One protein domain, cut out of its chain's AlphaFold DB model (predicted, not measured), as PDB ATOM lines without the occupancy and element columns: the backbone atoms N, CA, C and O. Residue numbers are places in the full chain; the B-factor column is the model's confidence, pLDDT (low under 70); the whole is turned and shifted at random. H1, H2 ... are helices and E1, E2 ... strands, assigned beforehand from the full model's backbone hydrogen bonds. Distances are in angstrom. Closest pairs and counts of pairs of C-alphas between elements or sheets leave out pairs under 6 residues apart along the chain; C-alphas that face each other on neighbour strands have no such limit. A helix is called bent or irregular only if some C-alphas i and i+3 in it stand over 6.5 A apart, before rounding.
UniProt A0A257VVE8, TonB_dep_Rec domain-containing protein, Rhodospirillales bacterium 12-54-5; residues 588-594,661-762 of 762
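Overview. This is residues 588 to 594 and 661 to 762 of the 762 residues of the protein "TonB_dep_Rec domain-containing protein" of Rhodospirillales bacterium 12-54-5 (UniProt A0A257VVE8). A long, narrow ribbon of three antiparallel strands makes most of the length: the hairpin E2 and E3, with the shorter E4 beside the part of E3 nearer the hairpin's turn. E1, H1, H2 and loops gather at the ribbon's open end, while residues 739 to 753 and H3 lie beyond the turn end, and no named helix covers the ribbon. The printed part has 109 residues with three named helices and four named strands, in the order E1 E2 E3 H1 H2 E4 H3, and its class is mixed. The sheet's order is E2 - E3 - E4. The whole is an extended rod of 82 by 27 by 17 A, with a radius of gyration of the C-alphas of 26.0 A.

Along the chain. E2, residues 661 to 677, is the longest strand at 49.7 A, from C-alpha 661 at (187.932, 108.812, 213.309) to C-alpha 677 at (195.040, 149.253, 185.244). E3, residues 680 to 693, measures 42.0 A, and E4, residues 730 to 738, 26.3 A. E1 is residues 588 to 591, 9.1 A. H1, residues 700 to 705, is 9.9 A long and irregular, with C-alphas 701 and 704 7.6 A apart. H2, residues 717 to 720, measures 5.5 A. H3, residues 754 to 761, measures 9.3 A and ends with C-alpha 761 at (213.265, 153.187, 180.167).

Arrangement. E3 is the inner strand of a twisted sheet. E2 and E3 form a hairpin, antiparallel at 174 degrees, with N 664 and O 692 at 2.8 A and N 682 and O 674 at 3.1 A, within hydrogen-bond range. E3 and E4 are antiparallel at 170 degrees, with N 683 and O 735 at 2.8 A, within that range. Residues 692 to 693 of E3 also pair, antiparallel, with residues 722 to 723. E1 pairs with no named strand; its closest C-alpha to E2 is that of Leu 590, 4.3 A from that of Gly 661. H1, H2 and H3 are not on the sheet, and H1 and H2 are apart. Each O i to N i+4 pair is within hydrogen-bond range in H3; in H1 0 of 2 are, beside 2 of 3 O i to N i+3 pairs, and H2 is too short for an i+4 pair.

Size, cuts and confidence. The C-alphas farthest apart are those of Trp 715 and Asn 753, 81.9 A. Residues 595 to 660 are not printed, and C-alphas 594 and 661 are 10.3 A apart across the cut. The links H1 to H2 and E4 to H3 are long. The mean pLDDT of the printed part is 83.9; residues 697 to 710 and 760 to 762 are under 70.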
ATOM      1  N   THR A 588     183.979 112.126 208.585       93.50
ATOM      2  CA  THR A 588     183.361 111.175 209.522       93.50
ATOM      3  C   THR A 588     183.696 109.751 209.105       93.50
ATOM      4  O   THR A 588     183.963 109.478 207.935       93.50
ATOM      5  N   HIS A 589     183.713 108.830 210.072       91.44
ATOM      6  CA  HIS A 589     184.049 107.422 209.828       91.44
ATOM      7  C   HIS A 589     185.433 107.255 209.174       91.44
ATOM      8  O   HIS A 589     185.648 106.389 208.331       91.44
ATOM      9  N   LEU A 590     186.397 108.098 209.554       89.62
ATOM     10  CA  LEU A 590     187.778 107.962 209.103       89.62
ATOM     11  C   LEU A 590     188.383 106.685 209.704       89.62
ATOM     12  O   LEU A 590     188.086 106.328 210.847       89.62
ATOM     13  N   PHE A 591     189.236 105.983 208.960       86.12
ATOM     14  CA  PHE A 591     189.958 104.839 209.520       86.12
ATOM     15  C   PHE A 591     190.866 105.299 210.654       86.12
ATOM     16  O   PHE A 591     191.495 106.346 210.552       86.12
ATOM     17  N   MET A 592     190.917 104.525 211.728       85.44
ATOM     18  CA  MET A 592     191.749 104.816 212.886       85.44
ATOM     19  C   MET A 592     192.618 103.594 213.181       85.44
ATOM     20  O   MET A 592     192.084 102.484 213.130       85.44
ATOM     21  N   PRO A 593     193.911 103.756 213.524       81.06
ATOM     22  CA  PRO A 593     194.882 102.659 213.616       81.06
ATOM     23  C   PRO A 593     194.711 101.779 214.873       81.06
ATOM     24  O   PRO A 593     195.673 101.376 215.528       81.06
ATOM     25  N   ILE A 594     193.466 101.438 215.219       86.12
ATOM     26  CA  ILE A 594     193.136 100.377 216.165       86.12
ATOM     27  C   ILE A 594     193.410  99.047 215.470       86.12
ATOM     28  O   ILE A 594     192.586  98.542 214.709       86.12
ATOM     29  N   GLY A 661     187.337 107.480 213.264       89.56
ATOM     30  CA  GLY A 661     187.932 108.812 213.309       89.56
ATOM     31  C   GLY A 661     187.012 109.914 212.770       89.56
ATOM     32  O   GLY A 661     186.085 109.655 211.999       89.56
ATOM     33  N   ASP A 662     187.290 111.152 213.171       92.12
ATOM     34  CA  ASP A 662     186.565 112.368 212.794       92.12
ATOM     35  C   ASP A 662     187.546 113.539 212.626       92.12
ATOM     36  O   ASP A 662     188.540 113.657 213.349       92.12
ATOM     37  N   SER A 663     187.252 114.421 211.674       93.62
ATOM     38  CA  SER A 663     187.977 115.672 211.464       93.62
ATOM     39  C   SER A 663     187.017 116.821 211.191       93.62
ATOM     40  O   SER A 663     185.947 116.638 210.610       93.62
ATOM     41  N   ASN A 664     187.399 118.027 211.598       95.69
ATOM     42  CA  ASN A 664     186.654 119.248 211.343       95.69
ATOM     43  C   ASN A 664     187.614 120.375 210.947       95.69
ATOM     44  O   ASN A 664     188.578 120.662 211.657       95.69
ATOM     45  N   TYR A 665     187.334 121.005 209.811       96.88
ATOM     46  CA  TYR A 665     188.079 122.126 209.264       96.88
ATOM     47  C   TYR A 665     187.143 123.289 208.955       96.88
ATOM     48  O   TYR A 665     186.104 123.114 208.316       96.88
ATOM     49  N   HIS A 666     187.560 124.490 209.336       98.06
ATOM     50  CA  HIS A 666     186.888 125.733 208.987       98.06
ATOM     51  C   HIS A 666     187.909 126.762 208.520       98.06
ATOM     52  O   HIS A 666     188.960 126.910 209.143       98.06
ATOM     53  N   ALA A 667     187.586 127.513 207.468       98.06
ATOM     54  CA  ALA A 667     188.425 128.611 207.017       98.06
ATOM     55  C   ALA A 667     187.642 129.793 206.455       98.06
ATOM     56  O   ALA A 667     186.664 129.632 205.726       98.06
ATOM     57  N   LEU A 668     188.153 130.985 206.746       98.38
ATOM     58  CA  LEU A 668     187.860 132.211 206.026       98.38
ATOM     59  C   LEU A 668     188.948 132.433 204.975       98.38
ATOM     60  O   LEU A 668     190.136 132.501 205.288       98.38
ATOM     61  N   GLN A 669     188.534 132.582 203.726       98.25
ATOM     62  CA  GLN A 669     189.393 132.876 202.594       98.25
ATOM     63  C   GLN A 669     189.022 134.239 202.020       98.25
ATOM     64  O   GLN A 669     187.864 134.504 201.704       98.25
ATOM     65  N   VAL A 670     190.022 135.095 201.865       98.38
ATOM     66  CA  VAL A 670     189.888 136.415 201.255       98.38
ATOM     67  C   VAL A 670     190.711 136.418 199.979       98.38
ATOM     68  O   VAL A 670     191.917 136.173 200.018       98.38
ATOM     69  N   LYS A 671     190.066 136.699 198.848       98.25
ATOM     70  CA  LYS A 671     190.732 136.924 197.566       98.25
ATOM     71  C   LYS A 671     190.469 138.354 197.123       98.25
ATOM     72  O   LYS A 671     189.319 138.758 196.978       98.25
ATOM     73  N   TRP A 672     191.532 139.094 196.847       98.06
ATOM     74  CA  TRP A 672     191.449 140.386 196.179       98.06
ATOM     75  C   TRP A 672     192.226 140.337 194.872       98.06
ATOM     76  O   TRP A 672     193.408 140.006 194.851       98.06
ATOM     77  N   GLU A 673     191.551 140.656 193.776       97.75
ATOM     78  CA  GLU A 673     192.132 140.691 192.443       97.75
ATOM     79  C   GLU A 673     191.988 142.097 191.874       97.75
ATOM     80  O   GLU A 673     190.889 142.643 191.799       97.75
ATOM     81  N   LYS A 674     193.101 142.683 191.449       96.31
ATOM     82  CA  LYS A 674     193.153 143.915 190.676       96.31
ATOM     83  C   LYS A 674     193.631 143.588 189.268       96.31
ATOM     84  O   LYS A 674     194.792 143.221 189.054       96.31
ATOM     85  N   ARG A 675     192.740 143.781 188.296       94.19
ATOM     86  CA  ARG A 675     193.098 143.689 186.880       94.19
ATOM     87  C   ARG A 675     194.025 144.835 186.492       94.19
ATOM     88  O   ARG A 675     193.992 145.909 187.105       94.19
ATOM     89  N   PHE A 676     194.842 144.580 185.471       93.00
ATOM     90  CA  PHE A 676     195.838 145.531 185.001       93.00
ATOM     91  C   PHE A 676     195.190 146.870 184.652       93.00
ATOM     92  O   PHE A 676     194.404 146.980 183.715       93.00
ATOM     93  N   SER A 677     195.512 147.888 185.441       89.88
ATOM     94  CA  SER A 677     195.040 149.253 185.244       89.88
ATOM     95  C   SER A 677     196.025 150.213 185.888       89.88
ATOM     96  O   SER A 677     196.524 149.951 186.984       89.88
ATOM     97  N   LYS A 678     196.313 151.329 185.208       85.62
ATOM     98  CA  LYS A 678     197.307 152.320 185.659       85.62
ATOM     99  C   LYS A 678     198.662 151.676 186.017       85.62
ATOM    100  O   LYS A 678     199.244 151.993 187.049       85.62
ATOM    101  N   GLY A 679     199.116 150.726 185.197       87.00
ATOM    102  CA  GLY A 679     200.395 150.034 185.368       87.00
ATOM    103  C   GLY A 679     200.413 148.925 186.423       87.00
ATOM    104  O   GLY A 679     201.405 148.218 186.505       87.00
ATOM    105  N   LEU A 680     199.355 148.716 187.215       91.62
ATOM    106  CA  LEU A 680     199.356 147.728 188.301       91.62
ATOM    107  C   LEU A 680     198.386 146.576 188.033       91.62
ATOM    108  O   LEU A 680     197.195 146.803 187.806       91.62
ATOM    109  N   THR A 681     198.866 145.343 188.185       96.19
ATOM    110  CA  THR A 681     198.028 144.162 188.429       96.19
ATOM    111  C   THR A 681     198.474 143.463 189.705       96.19
ATOM    112  O   THR A 681     199.663 143.404 190.017       96.19
ATOM    113  N   MET A 682     197.508 142.975 190.479       96.50
ATOM    114  CA  MET A 682     197.772 142.377 191.780       96.50
ATOM    115  C   MET A 682     196.741 141.300 192.090       96.50
ATOM    116  O   MET A 682     195.558 141.450 191.793       96.50
ATOM    117  N   LEU A 683     197.198 140.222 192.709       97.56
ATOM    118  CA  LEU A 683     196.378 139.144 193.226       97.56
ATOM    119  C   LEU A 683     196.858 138.816 194.636       97.56
ATOM    120  O   LEU A 683     198.020 138.464 194.844       97.56
ATOM    121  N   THR A 684     195.942 138.922 195.590       97.88
ATOM    122  CA  THR A 684     196.197 138.662 197.003       97.88
ATOM    123  C   THR A 684     195.233 137.609 197.511       97.88
ATOM    124  O   THR A 684     194.027 137.686 197.277       97.88
ATOM    125  N   HIS A 685     195.776 136.651 198.251       98.00
ATOM    126  CA  HIS A 685     195.043 135.613 198.950       98.00
ATOM    127  C   HIS A 685     195.428 135.614 200.424       98.00
ATOM    128  O   HIS A 685     196.608 135.587 200.770       98.00
ATOM    129  N   TYR A 686     194.424 135.575 201.286       98.06
ATOM    130  CA  TYR A 686     194.596 135.321 202.707       98.06
ATOM    131  C   TYR A 686     193.676 134.180 203.129       98.06
ATOM    132  O   TYR A 686     192.529 134.102 202.694       98.06
ATOM    133  N   THR A 687     194.189 133.258 203.931       98.12
ATOM    134  CA  THR A 687     193.424 132.164 204.529       98.12
ATOM    135  C   THR A 687     193.673 132.170 206.024       98.12
ATOM    136  O   THR A 687     194.823 132.075 206.449       98.12
ATOM    137  N   TRP A 688     192.593 132.268 206.790       98.19
ATOM    138  CA  TRP A 688     192.567 132.033 208.225       98.19
ATOM    139  C   TRP A 688     191.783 130.752 208.470       98.19
ATOM    140  O   TRP A 688     190.631 130.661 208.044       98.19
ATOM    141  N   SER A 689     192.404 129.746 209.080       97.56
ATOM    142  CA  SER A 689     191.801 128.424 209.219       97.56
ATOM    143  C   SER A 689     192.046 127.779 210.576       97.56
ATOM    144  O   SER A 689     192.873 128.245 211.358       97.56
ATOM    145  N   LYS A 690     191.273 126.732 210.863       97.44
ATOM    146  CA  LYS A 690     191.492 125.835 211.993       97.44
ATOM    147  C   LYS A 690     191.048 124.423 211.630       97.44
ATOM    148  O   LYS A 690     189.916 124.238 211.178       97.44
ATOM    149  N   MET A 691     191.907 123.446 211.893       95.19
ATOM    150  CA  MET A 691     191.667 122.019 211.713       95.19
ATOM    151  C   MET A 691     191.847 121.264 213.033       95.19
ATOM    152  O   MET A 691     192.899 121.332 213.663       95.19
ATOM    153  N   ILE A 692     190.822 120.524 213.448       95.00
ATOM    154  CA  ILE A 692     190.849 119.642 214.619       95.00
ATOM    155  C   ILE A 692     190.489 118.240 214.148       95.00
ATOM    156  O   ILE A 692     189.487 118.067 213.455       95.00
ATOM    157  N   ASP A 693     191.253 117.240 214.556       92.25
ATOM    158  CA  ASP A 693     190.943 115.840 214.287       92.25
ATOM    159  C   ASP A 693     191.375 114.955 215.460       92.25
ATOM    160  O   ASP A 693     191.979 115.430 216.419       92.25
ATOM    161  N   ASN A 694     190.984 113.685 215.422       89.12
ATOM    162  CA  ASN A 694     191.528 112.642 216.296       89.12
ATOM    163  C   ASN A 694     192.333 111.593 215.518       89.12
ATOM    164  O   ASN A 694     192.594 110.498 216.015       89.12
ATOM    165  N   VAL A 695     192.652 111.908 214.260       83.31
ATOM    166  CA  VAL A 695     193.301 110.997 213.326       83.31
ATOM    167  C   VAL A 695     193.981 111.767 212.192       83.31
ATOM    168  O   VAL A 695     193.644 111.642 211.016       83.31
ATOM    169  N   SER A 696     194.984 112.577 212.528       75.00
ATOM    170  CA  SER A 696     195.731 113.327 211.507       75.00
ATOM    171  C   SER A 696     196.475 112.402 210.526       75.00
ATOM    172  O   SER A 696     196.762 112.785 209.391       75.00
ATOM    173  N   HIS A 697     196.764 111.167 210.957       67.50
ATOM    174  CA  HIS A 697     197.344 110.094 210.152       67.50
ATOM    175  C   HIS A 697     196.624 108.771 210.456       67.50
ATOM    176  O   HIS A 697     196.814 108.165 211.506       67.50
ATOM    177  N   SER A 698     195.777 108.323 209.528       57.56
ATOM    178  CA  SER A 698     194.874 107.181 209.725       57.56
ATOM    179  C   SER A 698     195.497 105.802 209.535       57.56
ATOM    180  O   SER A 698     194.901 104.828 209.981       57.56
ATOM    181  N   SER A 699     196.659 105.690 208.878       58.72
ATOM    182  CA  SER A 699     197.278 104.384 208.607       58.72
ATOM    183  C   SER A 699     198.797 104.444 208.435       58.72
ATOM    184  O   SER A 699     199.364 105.451 208.000       58.72
ATOM    185  N   GLY A 700     199.458 103.309 208.689       50.91
ATOM    186  CA  GLY A 700     200.888 103.102 208.418       50.91
ATOM    187  C   GLY A 700     201.285 103.232 206.941       50.91
ATOM    188  O   GLY A 700     202.454 103.435 206.641       50.91
ATOM    189  N   ASN A 701     200.328 103.196 206.007       50.91
ATOM    190  CA  ASN A 701     200.606 103.306 204.569       50.91
ATOM    191  C   ASN A 701     201.050 104.716 204.140       50.91
ATOM    192  O   ASN A 701     201.578 104.898 203.042       50.91
ATOM    193  N   VAL A 702     200.843 105.715 205.003       49.56
ATOM    194  CA  VAL A 702     201.232 107.117 204.786       49.56
ATOM    195  C   VAL A 702     202.128 107.665 205.905       49.56
ATOM    196  O   VAL A 702     202.423 108.856 205.911       49.56
ATOM    197  N   SER A 703     202.600 106.823 206.835       52.44
ATOM    198  CA  SER A 703     203.441 107.259 207.968       52.44
ATOM    199  C   SER A 703     204.812 107.801 207.544       52.44
ATOM    200  O   SER A 703     205.420 108.590 208.262       52.44
ATOM    201  N   TRP A 704     205.287 107.437 206.348       48.38
ATOM    202  CA  TRP A 704     206.526 107.955 205.755       48.38
ATOM    203  C   TRP A 704     206.469 109.457 205.421       48.38
ATOM    204  O   TRP A 704     207.510 110.058 205.170       48.38
ATOM    205  N   LEU A 705     205.280 110.074 205.442       41.31
ATOM    206  CA  LEU A 705     205.085 111.523 205.307       41.31
ATOM    207  C   LEU A 705     205.272 112.290 206.636       41.31
ATOM    208  O   LEU A 705     205.111 113.508 206.655       41.31
ATOM    209  N   GLY A 706     205.621 111.604 207.731       41.97
ATOM    210  CA  GLY A 706     205.665 112.160 209.088       41.97
ATOM    211  C   GLY A 706     204.351 111.948 209.853       41.97
ATOM    212  O   GLY A 706     203.359 111.516 209.272       41.97
ATOM    213  N   GLY A 707     204.350 112.223 211.165       50.69
ATOM    214  CA  GLY A 707     203.211 111.987 212.070       50.69
ATOM    215  C   GLY A 707     203.292 110.670 212.864       50.69
ATOM    216  O   GLY A 707     204.192 109.860 212.654       50.69
ATOM    217  N   SER A 708     202.365 110.464 213.808       55.62
ATOM    218  CA  SER A 708     202.255 109.232 214.610       55.62
ATOM    219  C   SER A 708     201.023 108.434 214.194       55.62
ATOM    220  O   SER A 708     199.932 108.987 214.093       55.62
ATOM    221  N   THR A 709     201.186 107.128 213.989       65.56
ATOM    222  CA  THR A 709     200.081 106.164 213.846       65.56
ATOM    223  C   THR A 709     199.770 105.444 215.161       65.56
ATOM    224  O   THR A 709     198.933 104.544 215.192       65.56
ATOM    225  N   ALA A 710     200.465 105.797 216.244       68.62
ATOM    226  CA  ALA A 710     200.254 105.213 217.558       68.62
ATOM    227  C   ALA A 710     199.170 105.988 218.313       68.62
ATOM    228  O   ALA A 710     199.292 107.197 218.504       68.62
ATOM    229  N   LEU A 711     198.150 105.259 218.760       79.44
ATOM    230  CA  LEU A 711     197.163 105.740 219.723       79.44
ATOM    231  C   LEU A 711     197.801 105.768 221.116       79.44
ATOM    232  O   LEU A 711     198.464 104.807 221.513       79.44
ATOM    233  N   GLN A 712     197.575 106.843 221.861       82.81
ATOM    234  CA  GLN A 712     197.989 106.984 223.255       82.81
ATOM    235  C   GLN A 712     197.225 106.007 224.148       82.81
ATOM    236  O   GLN A 712     197.823 105.321 224.977       82.81
ATOM    237  N   ASN A 713     195.902 105.929 223.977       87.12
ATOM    238  CA  ASN A 713     195.058 105.044 224.773       87.12
ATOM    239  C   ASN A 713     193.862 104.517 223.971       87.12
ATOM    240  O   ASN A 713     192.862 105.199 223.778       87.12
ATOM    241  N   ILE A 714     193.919 103.239 223.591       88.31
ATOM    242  CA  ILE A 714     192.826 102.544 222.889       88.31
ATOM    243  C   ILE A 714     191.500 102.531 223.673       88.31
ATOM    244  O   ILE A 714     190.434 102.421 223.068       88.31
ATOM    245  N   TRP A 715     191.554 102.650 225.003       89.94
ATOM    246  CA  TRP A 715     190.380 102.664 225.878       89.94
ATOM    247  C   TRP A 715     189.794 104.067 226.086       89.94
ATOM    248  O   TRP A 715     188.669 104.178 226.569       89.94
ATOM    249  N   ASP A 716     190.515 105.127 225.704       90.19
ATOM    250  CA  ASP A 716     190.037 106.511 225.745       90.19
ATOM    251  C   ASP A 716     190.439 107.277 224.480       90.19
ATOM    252  O   ASP A 716     191.392 108.055 224.441       90.19
ATOM    253  N   LEU A 717     189.645 107.080 223.432       88.56
ATOM    254  CA  LEU A 717     189.859 107.701 222.125       88.56
ATOM    255  C   LEU A 717     189.583 109.213 222.113       88.56
ATOM    256  O   LEU A 717     189.845 109.878 221.111       88.56
ATOM    257  N   ARG A 718     189.032 109.778 223.196       88.69
ATOM    258  CA  ARG A 718     188.805 111.228 223.296       88.69
ATOM    259  C   ARG A 718     190.123 111.974 223.480       88.69
ATOM    260  O   ARG A 718     190.237 113.094 222.988       88.69
ATOM    261  N   GLY A 719     191.108 111.335 224.119       89.06
ATOM    262  CA  GLY A 719     192.459 111.868 224.304       89.06
ATOM    263  C   GLY A 719     193.247 112.055 223.003       89.06
ATOM    264  O   GLY A 719     194.232 112.786 222.991       89.06
ATOM    265  N   GLU A 720     192.793 111.458 221.897       87.44
ATOM    266  CA  GLU A 720     193.424 111.618 220.583       87.44
ATOM    267  C   GLU A 720     192.993 112.899 219.860       87.44
ATOM    268  O   GLU A 720     193.595 113.264 218.857       87.44
ATOM    269  N   ARG A 721     191.942 113.594 220.326       90.19
ATOM    270  CA  ARG A 721     191.425 114.782 219.637       90.19
ATOM    271  C   ARG A 721     192.285 116.011 219.932       90.19
ATOM    272  O   ARG A 721     192.263 116.535 221.044       90.19
ATOM    273  N   SER A 722     192.960 116.535 218.914       91.25
ATOM    274  CA  SER A 722     193.831 117.710 219.019       91.25
ATOM    275  C   SER A 722     193.751 118.607 217.782       91.25
ATOM    276  O   SER A 722     192.999 118.353 216.840       91.25
ATOM    277  N   LEU A 723     194.529 119.695 217.780       91.44
ATOM    278  CA  LEU A 723     194.834 120.403 216.538       91.44
ATOM    279  C   LEU A 723     195.470 119.405 215.559       91.44
ATOM    280  O   LEU A 723     196.322 118.615 215.971       91.44
ATOM    281  N   SER A 724     195.030 119.424 214.302       88.44
ATOM    282  CA  SER A 724     195.557 118.522 213.277       88.44
ATOM    283  C   SER A 724     197.037 118.798 213.020       88.44
ATOM    284  O   SER A 724     197.454 119.958 213.007       88.44
ATOM    285  N   SER A 725     197.819 117.763 212.706       84.06
ATOM    286  CA  SER A 725     199.191 117.952 212.206       84.06
ATOM    287  C   SER A 725     199.252 118.686 210.859       84.06
ATOM    288  O   SER A 725     200.319 119.161 210.474       84.06
ATOM    289  N   HIS A 726     198.119 118.795 210.157       84.69
ATOM    290  CA  HIS A 726     197.981 119.502 208.879       84.69
ATOM    291  C   HIS A 726     197.390 120.911 209.026       84.69
ATOM    292  O   HIS A 726     197.092 121.558 208.021       84.69
ATOM    293  N   ASP A 727     197.193 121.399 210.256       90.12
ATOM    294  CA  ASP A 727     196.648 122.734 210.485       90.12
ATOM    295  C   ASP A 727     197.624 123.831 210.036       90.12
ATOM    296  O   ASP A 727     198.769 123.911 210.485       90.12
ATOM    297  N   VAL A 728     197.146 124.721 209.166       92.44
ATOM    298  CA  VAL A 728     197.849 125.950 208.791       92.44
ATOM    299  C   VAL A 728     196.944 127.125 209.125       92.44
ATOM    300  O   VAL A 728     196.153 127.590 208.300       92.44
ATOM    301  N   ALA A 729     197.081 127.622 210.354       94.81
ATOM    302  CA  ALA A 729     196.200 128.653 210.889       94.81
ATOM    303  C   ALA A 729     196.137 129.920 210.019       94.81
ATOM    304  O   ALA A 729     195.072 130.516 209.872       94.81
ATOM    305  N   ASN A 730     197.263 130.336 209.431       96.88
ATOM    306  CA  ASN A 730     197.350 131.541 208.611       96.88
ATOM    307  C   ASN A 730     198.215 131.314 207.373       96.88
ATOM    308  O   ASN A 730     199.350 130.850 207.472       96.88
ATOM    309  N   ARG A 731     197.713 131.724 206.208       96.50
ATOM    310  CA  ARG A 731     198.492 131.759 204.967       96.50
ATOM    311  C   ARG A 731     198.177 133.017 204.174       96.50
ATOM    312  O   ARG A 731     197.031 133.244 203.798       96.50
ATOM    313  N   PHE A 732     199.210 133.799 203.886       97.56
ATOM    314  CA  PHE A 732     199.137 134.983 203.038       97.56
ATOM    315  C   PHE A 732     199.996 134.772 201.793       97.56
ATOM    316  O   PHE A 732     201.152 134.366 201.893       97.56
ATOM    317  N   VAL A 733     199.428 135.034 200.618       97.62
ATOM    318  CA  VAL A 733     200.141 134.997 199.340       97.62
ATOM    319  C   VAL A 733     199.757 136.231 198.545       97.62
ATOM    320  O   VAL A 733     198.577 136.538 198.391       97.62
ATOM    321  N   MET A 734     200.757 136.920 198.013       96.88
ATOM    322  CA  MET A 734     200.575 138.111 197.201       96.88
ATOM    323  C   MET A 734     201.483 138.031 195.985       96.88
ATOM    324  O   MET A 734     202.677 137.769 196.100       96.88
ATOM    325  N   THR A 735     200.906 138.280 194.818       97.06
ATOM    326  CA  THR A 735     201.627 138.370 193.551       97.06
ATOM    327  C   THR A 735     201.165 139.614 192.826       97.06
ATOM    328  O   THR A 735     199.969 139.900 192.790       97.06
ATOM    329  N   GLY A 736     202.081 140.349 192.219       94.62
ATOM    330  CA  GLY A 736     201.724 141.501 191.413       94.62
ATOM    331  C   GLY A 736     202.843 141.865 190.464       94.62
ATOM    332  O   GLY A 736     203.997 141.497 190.676       94.62
ATOM    333  N   SER A 737     202.481 142.593 189.421       93.69
ATOM    334  CA  SER A 737     203.435 143.272 188.562       93.69
ATOM    335  C   SER A 737     203.031 144.730 188.446       93.69
ATOM    336  O   SER A 737     201.848 145.077 188.348       93.69
ATOM    337  N   TYR A 738     204.043 145.585 188.518       90.62
ATOM    338  CA  TYR A 738     203.893 147.010 188.336       90.62
ATOM    339  C   TYR A 738     204.771 147.434 187.169       90.62
ATOM    340  O   TYR A 738     205.988 147.264 187.189       90.62
ATOM    341  N   GLU A 739     204.128 147.945 186.133       86.62
ATOM    342  CA  GLU A 739     204.782 148.610 185.028       86.62
ATOM    343  C   GLU A 739     205.333 149.937 185.542       86.62
ATOM    344  O   GLU A 739     204.586 150.862 185.874       86.62
ATOM    345  N   LEU A 740     206.657 150.000 185.655       83.19
ATOM    346  CA  LEU A 740     207.332 151.192 186.126       83.19
ATOM    347  C   LEU A 740     207.042 152.363 185.172       83.19
ATOM    348  O   LEU A 740     207.074 152.193 183.953       83.19
ATOM    349  N   PRO A 741     206.779 153.572 185.691       79.12
ATOM    350  CA  PRO A 741     206.343 154.705 184.880       79.12
ATOM    351  C   PRO A 741     207.491 155.388 184.111       79.12
ATOM    352  O   PRO A 741     207.365 156.567 183.791       79.12
ATOM    353  N   PHE A 742     208.593 154.687 183.829       79.25
ATOM    354  CA  PHE A 742     209.782 155.229 183.170       79.25
ATOM    355  C   PHE A 742     209.827 154.832 181.693       79.25
ATOM    356  O   PHE A 742     209.429 153.729 181.331       79.25
ATOM    357  N   GLY A 743     210.307 155.740 180.844       75.00
ATOM    358  CA  GLY A 743     210.536 155.490 179.423       75.00
ATOM    359  C   GLY A 743     209.786 156.448 178.501       75.00
ATOM    360  O   GLY A 743     208.910 157.222 178.897       75.00
ATOM    361  N   ARG A 744     210.153 156.413 177.226       74.06
ATOM    362  CA  ARG A 744     209.624 157.296 176.190       74.06
ATOM    363  C   ARG A 744     208.137 157.003 175.977       74.06
ATOM    364  O   ARG A 744     207.748 155.861 175.755       74.06
ATOM    365  N   GLY A 745     207.296 158.034 176.058       75.12
ATOM    366  CA  GLY A 745     205.832 157.890 176.054       75.12
ATOM    367  C   GLY A 745     205.202 157.457 177.391       75.12
ATOM    368  O   GLY A 745     203.998 157.206 177.428       75.12
ATOM    369  N   ARG A 746     205.973 157.378 178.489       78.31
ATOM    370  CA  ARG A 746     205.475 157.127 179.858       78.31
ATOM    371  C   ARG A 746     205.432 158.406 180.695       78.31
ATOM    372  O   ARG A 746     205.877 159.462 180.258       78.31
ATOM    373  N   ALA A 747     204.870 158.312 181.903       76.75
ATOM    374  CA  ALA A 747     204.662 159.463 182.785       76.75
ATOM    375  C   ALA A 747     205.977 160.133 183.227       76.75
ATOM    376  O   ALA A 747     206.019 161.353 183.360       76.75
ATOM    377  N   ILE A 748     207.052 159.361 183.417       76.19
ATOM    378  CA  ILE A 748     208.386 159.861 183.751       76.19
ATOM    379  C   ILE A 748     209.323 159.559 182.580       76.19
ATOM    380  O   ILE A 748     209.538 158.409 182.209       76.19
ATOM    381  N   GLY A 749     209.892 160.605 181.979       74.56
ATOM    382  CA  GLY A 749     210.762 160.448 180.814       74.56
ATOM    383  C   GLY A 749     210.037 160.375 179.470       74.56
ATOM    384  O   GLY A 749     210.612 159.884 178.502       74.56
ATOM    385  N   ALA A 750     208.818 160.923 179.377       78.25
ATOM    386  CA  ALA A 750     208.017 160.979 178.150       78.25
ATOM    387  C   ALA A 750     208.823 161.406 176.905       78.25
ATOM    388  O   ALA A 750     208.668 160.816 175.834       78.25
ATOM    389  N   ASN A 751     209.728 162.376 177.085       82.81
ATOM    390  CA  ASN A 751     210.586 162.957 176.049       82.81
ATOM    391  C   ASN A 751     212.043 162.459 176.094       82.81
ATOM    392  O   ASN A 751     212.919 163.084 175.497       82.81
ATOM    393  N   MET A 752     212.336 161.367 176.807       83.12
ATOM    394  CA  MET A 752     213.686 160.804 176.850       83.12
ATOM    395  C   MET A 752     214.168 160.476 175.436       83.12
ATOM    396  O   MET A 752     213.452 159.883 174.620       83.12
ATOM    397  N   ASN A 753     215.404 160.876 175.140       82.12
ATOM    398  CA  ASN A 753     216.040 160.520 173.880       82.12
ATOM    399  C   ASN A 753     216.253 158.991 173.809       82.12
ATOM    400  O   ASN A 753     216.184 158.283 174.816       82.12
ATOM    401  N   ARG A 754     216.492 158.465 172.601       78.81
ATOM    402  CA  ARG A 754     216.618 157.012 172.369       78.81
ATOM    403  C   ARG A 754     217.670 156.343 173.260       78.81
ATOM    404  O   ARG A 754     217.452 155.212 173.671       78.81
ATOM    405  N   VAL A 755     218.762 157.044 173.565       79.94
ATOM    406  CA  VAL A 755     219.866 156.524 174.384       79.94
ATOM    407  C   VAL A 755     219.446 156.417 175.851       79.94
ATOM    408  O   VAL A 755     219.612 155.364 176.455       79.94
ATOM    409  N   LEU A 756     218.817 157.457 176.407       75.69
ATOM    410  CA  LEU A 756     218.312 157.428 177.783       75.69
ATOM    411  C   LEU A 756     217.188 156.402 177.969       75.69
ATOM    412  O   LEU A 756     217.128 155.760 179.012       75.69
ATOM    413  N   ASN A 757     216.318 156.216 176.970       77.94
ATOM    414  CA  ASN A 757     215.281 155.186 177.034       77.94
ATOM    415  C   ASN A 757     215.878 153.773 177.074       77.94
ATOM    416  O   ASN A 757     215.399 152.938 177.824       77.94
ATOM    417  N   TRP A 758     216.934 153.523 176.299       74.69
ATOM    418  CA  TRP A 758     217.599 152.219 176.272       74.69
ATOM    419  C   TRP A 758     218.314 151.895 177.594       74.69
ATOM    420  O   TRP A 758     218.387 150.739 177.989       74.69
ATOM    421  N   ILE A 759     218.813 152.918 178.298       74.69
ATOM    422  CA  ILE A 759     219.524 152.758 179.578       74.69
ATOM    423  C   ILE A 759     218.559 152.699 180.775       74.69
ATOM    424  O   ILE A 759     218.792 151.936 181.707       74.69
ATOM    425  N   ALA A 760     217.500 153.514 180.781       68.75
ATOM    426  CA  ALA A 760     216.660 153.736 181.964       68.75
ATOM    427  C   ALA A 760     215.156 153.470 181.757       68.75
ATOM    428  O   ALA A 760     214.414 153.417 182.735       68.75
ATOM    429  N   GLY A 761     214.686 153.344 180.513       61.56
ATOM    430  CA  GLY A 761     213.265 153.187 180.167       61.56
ATOM    431  C   GLY A 761     212.811 151.751 179.899       61.56
ATOM    432  O   GLY A 761     211.607 151.501 179.932       61.56
ATOM    433  N   GLY A 762     213.754 150.827 179.678       59.59
ATOM    434  CA  GLY A 762     213.475 149.453 179.242       59.59
ATOM    435  C   GLY A 762     213.484 149.296 177.728       59.59
ATOM    436  O   GLY A 762     212.859 150.131 177.026       59.59
TER     437      GLY A 762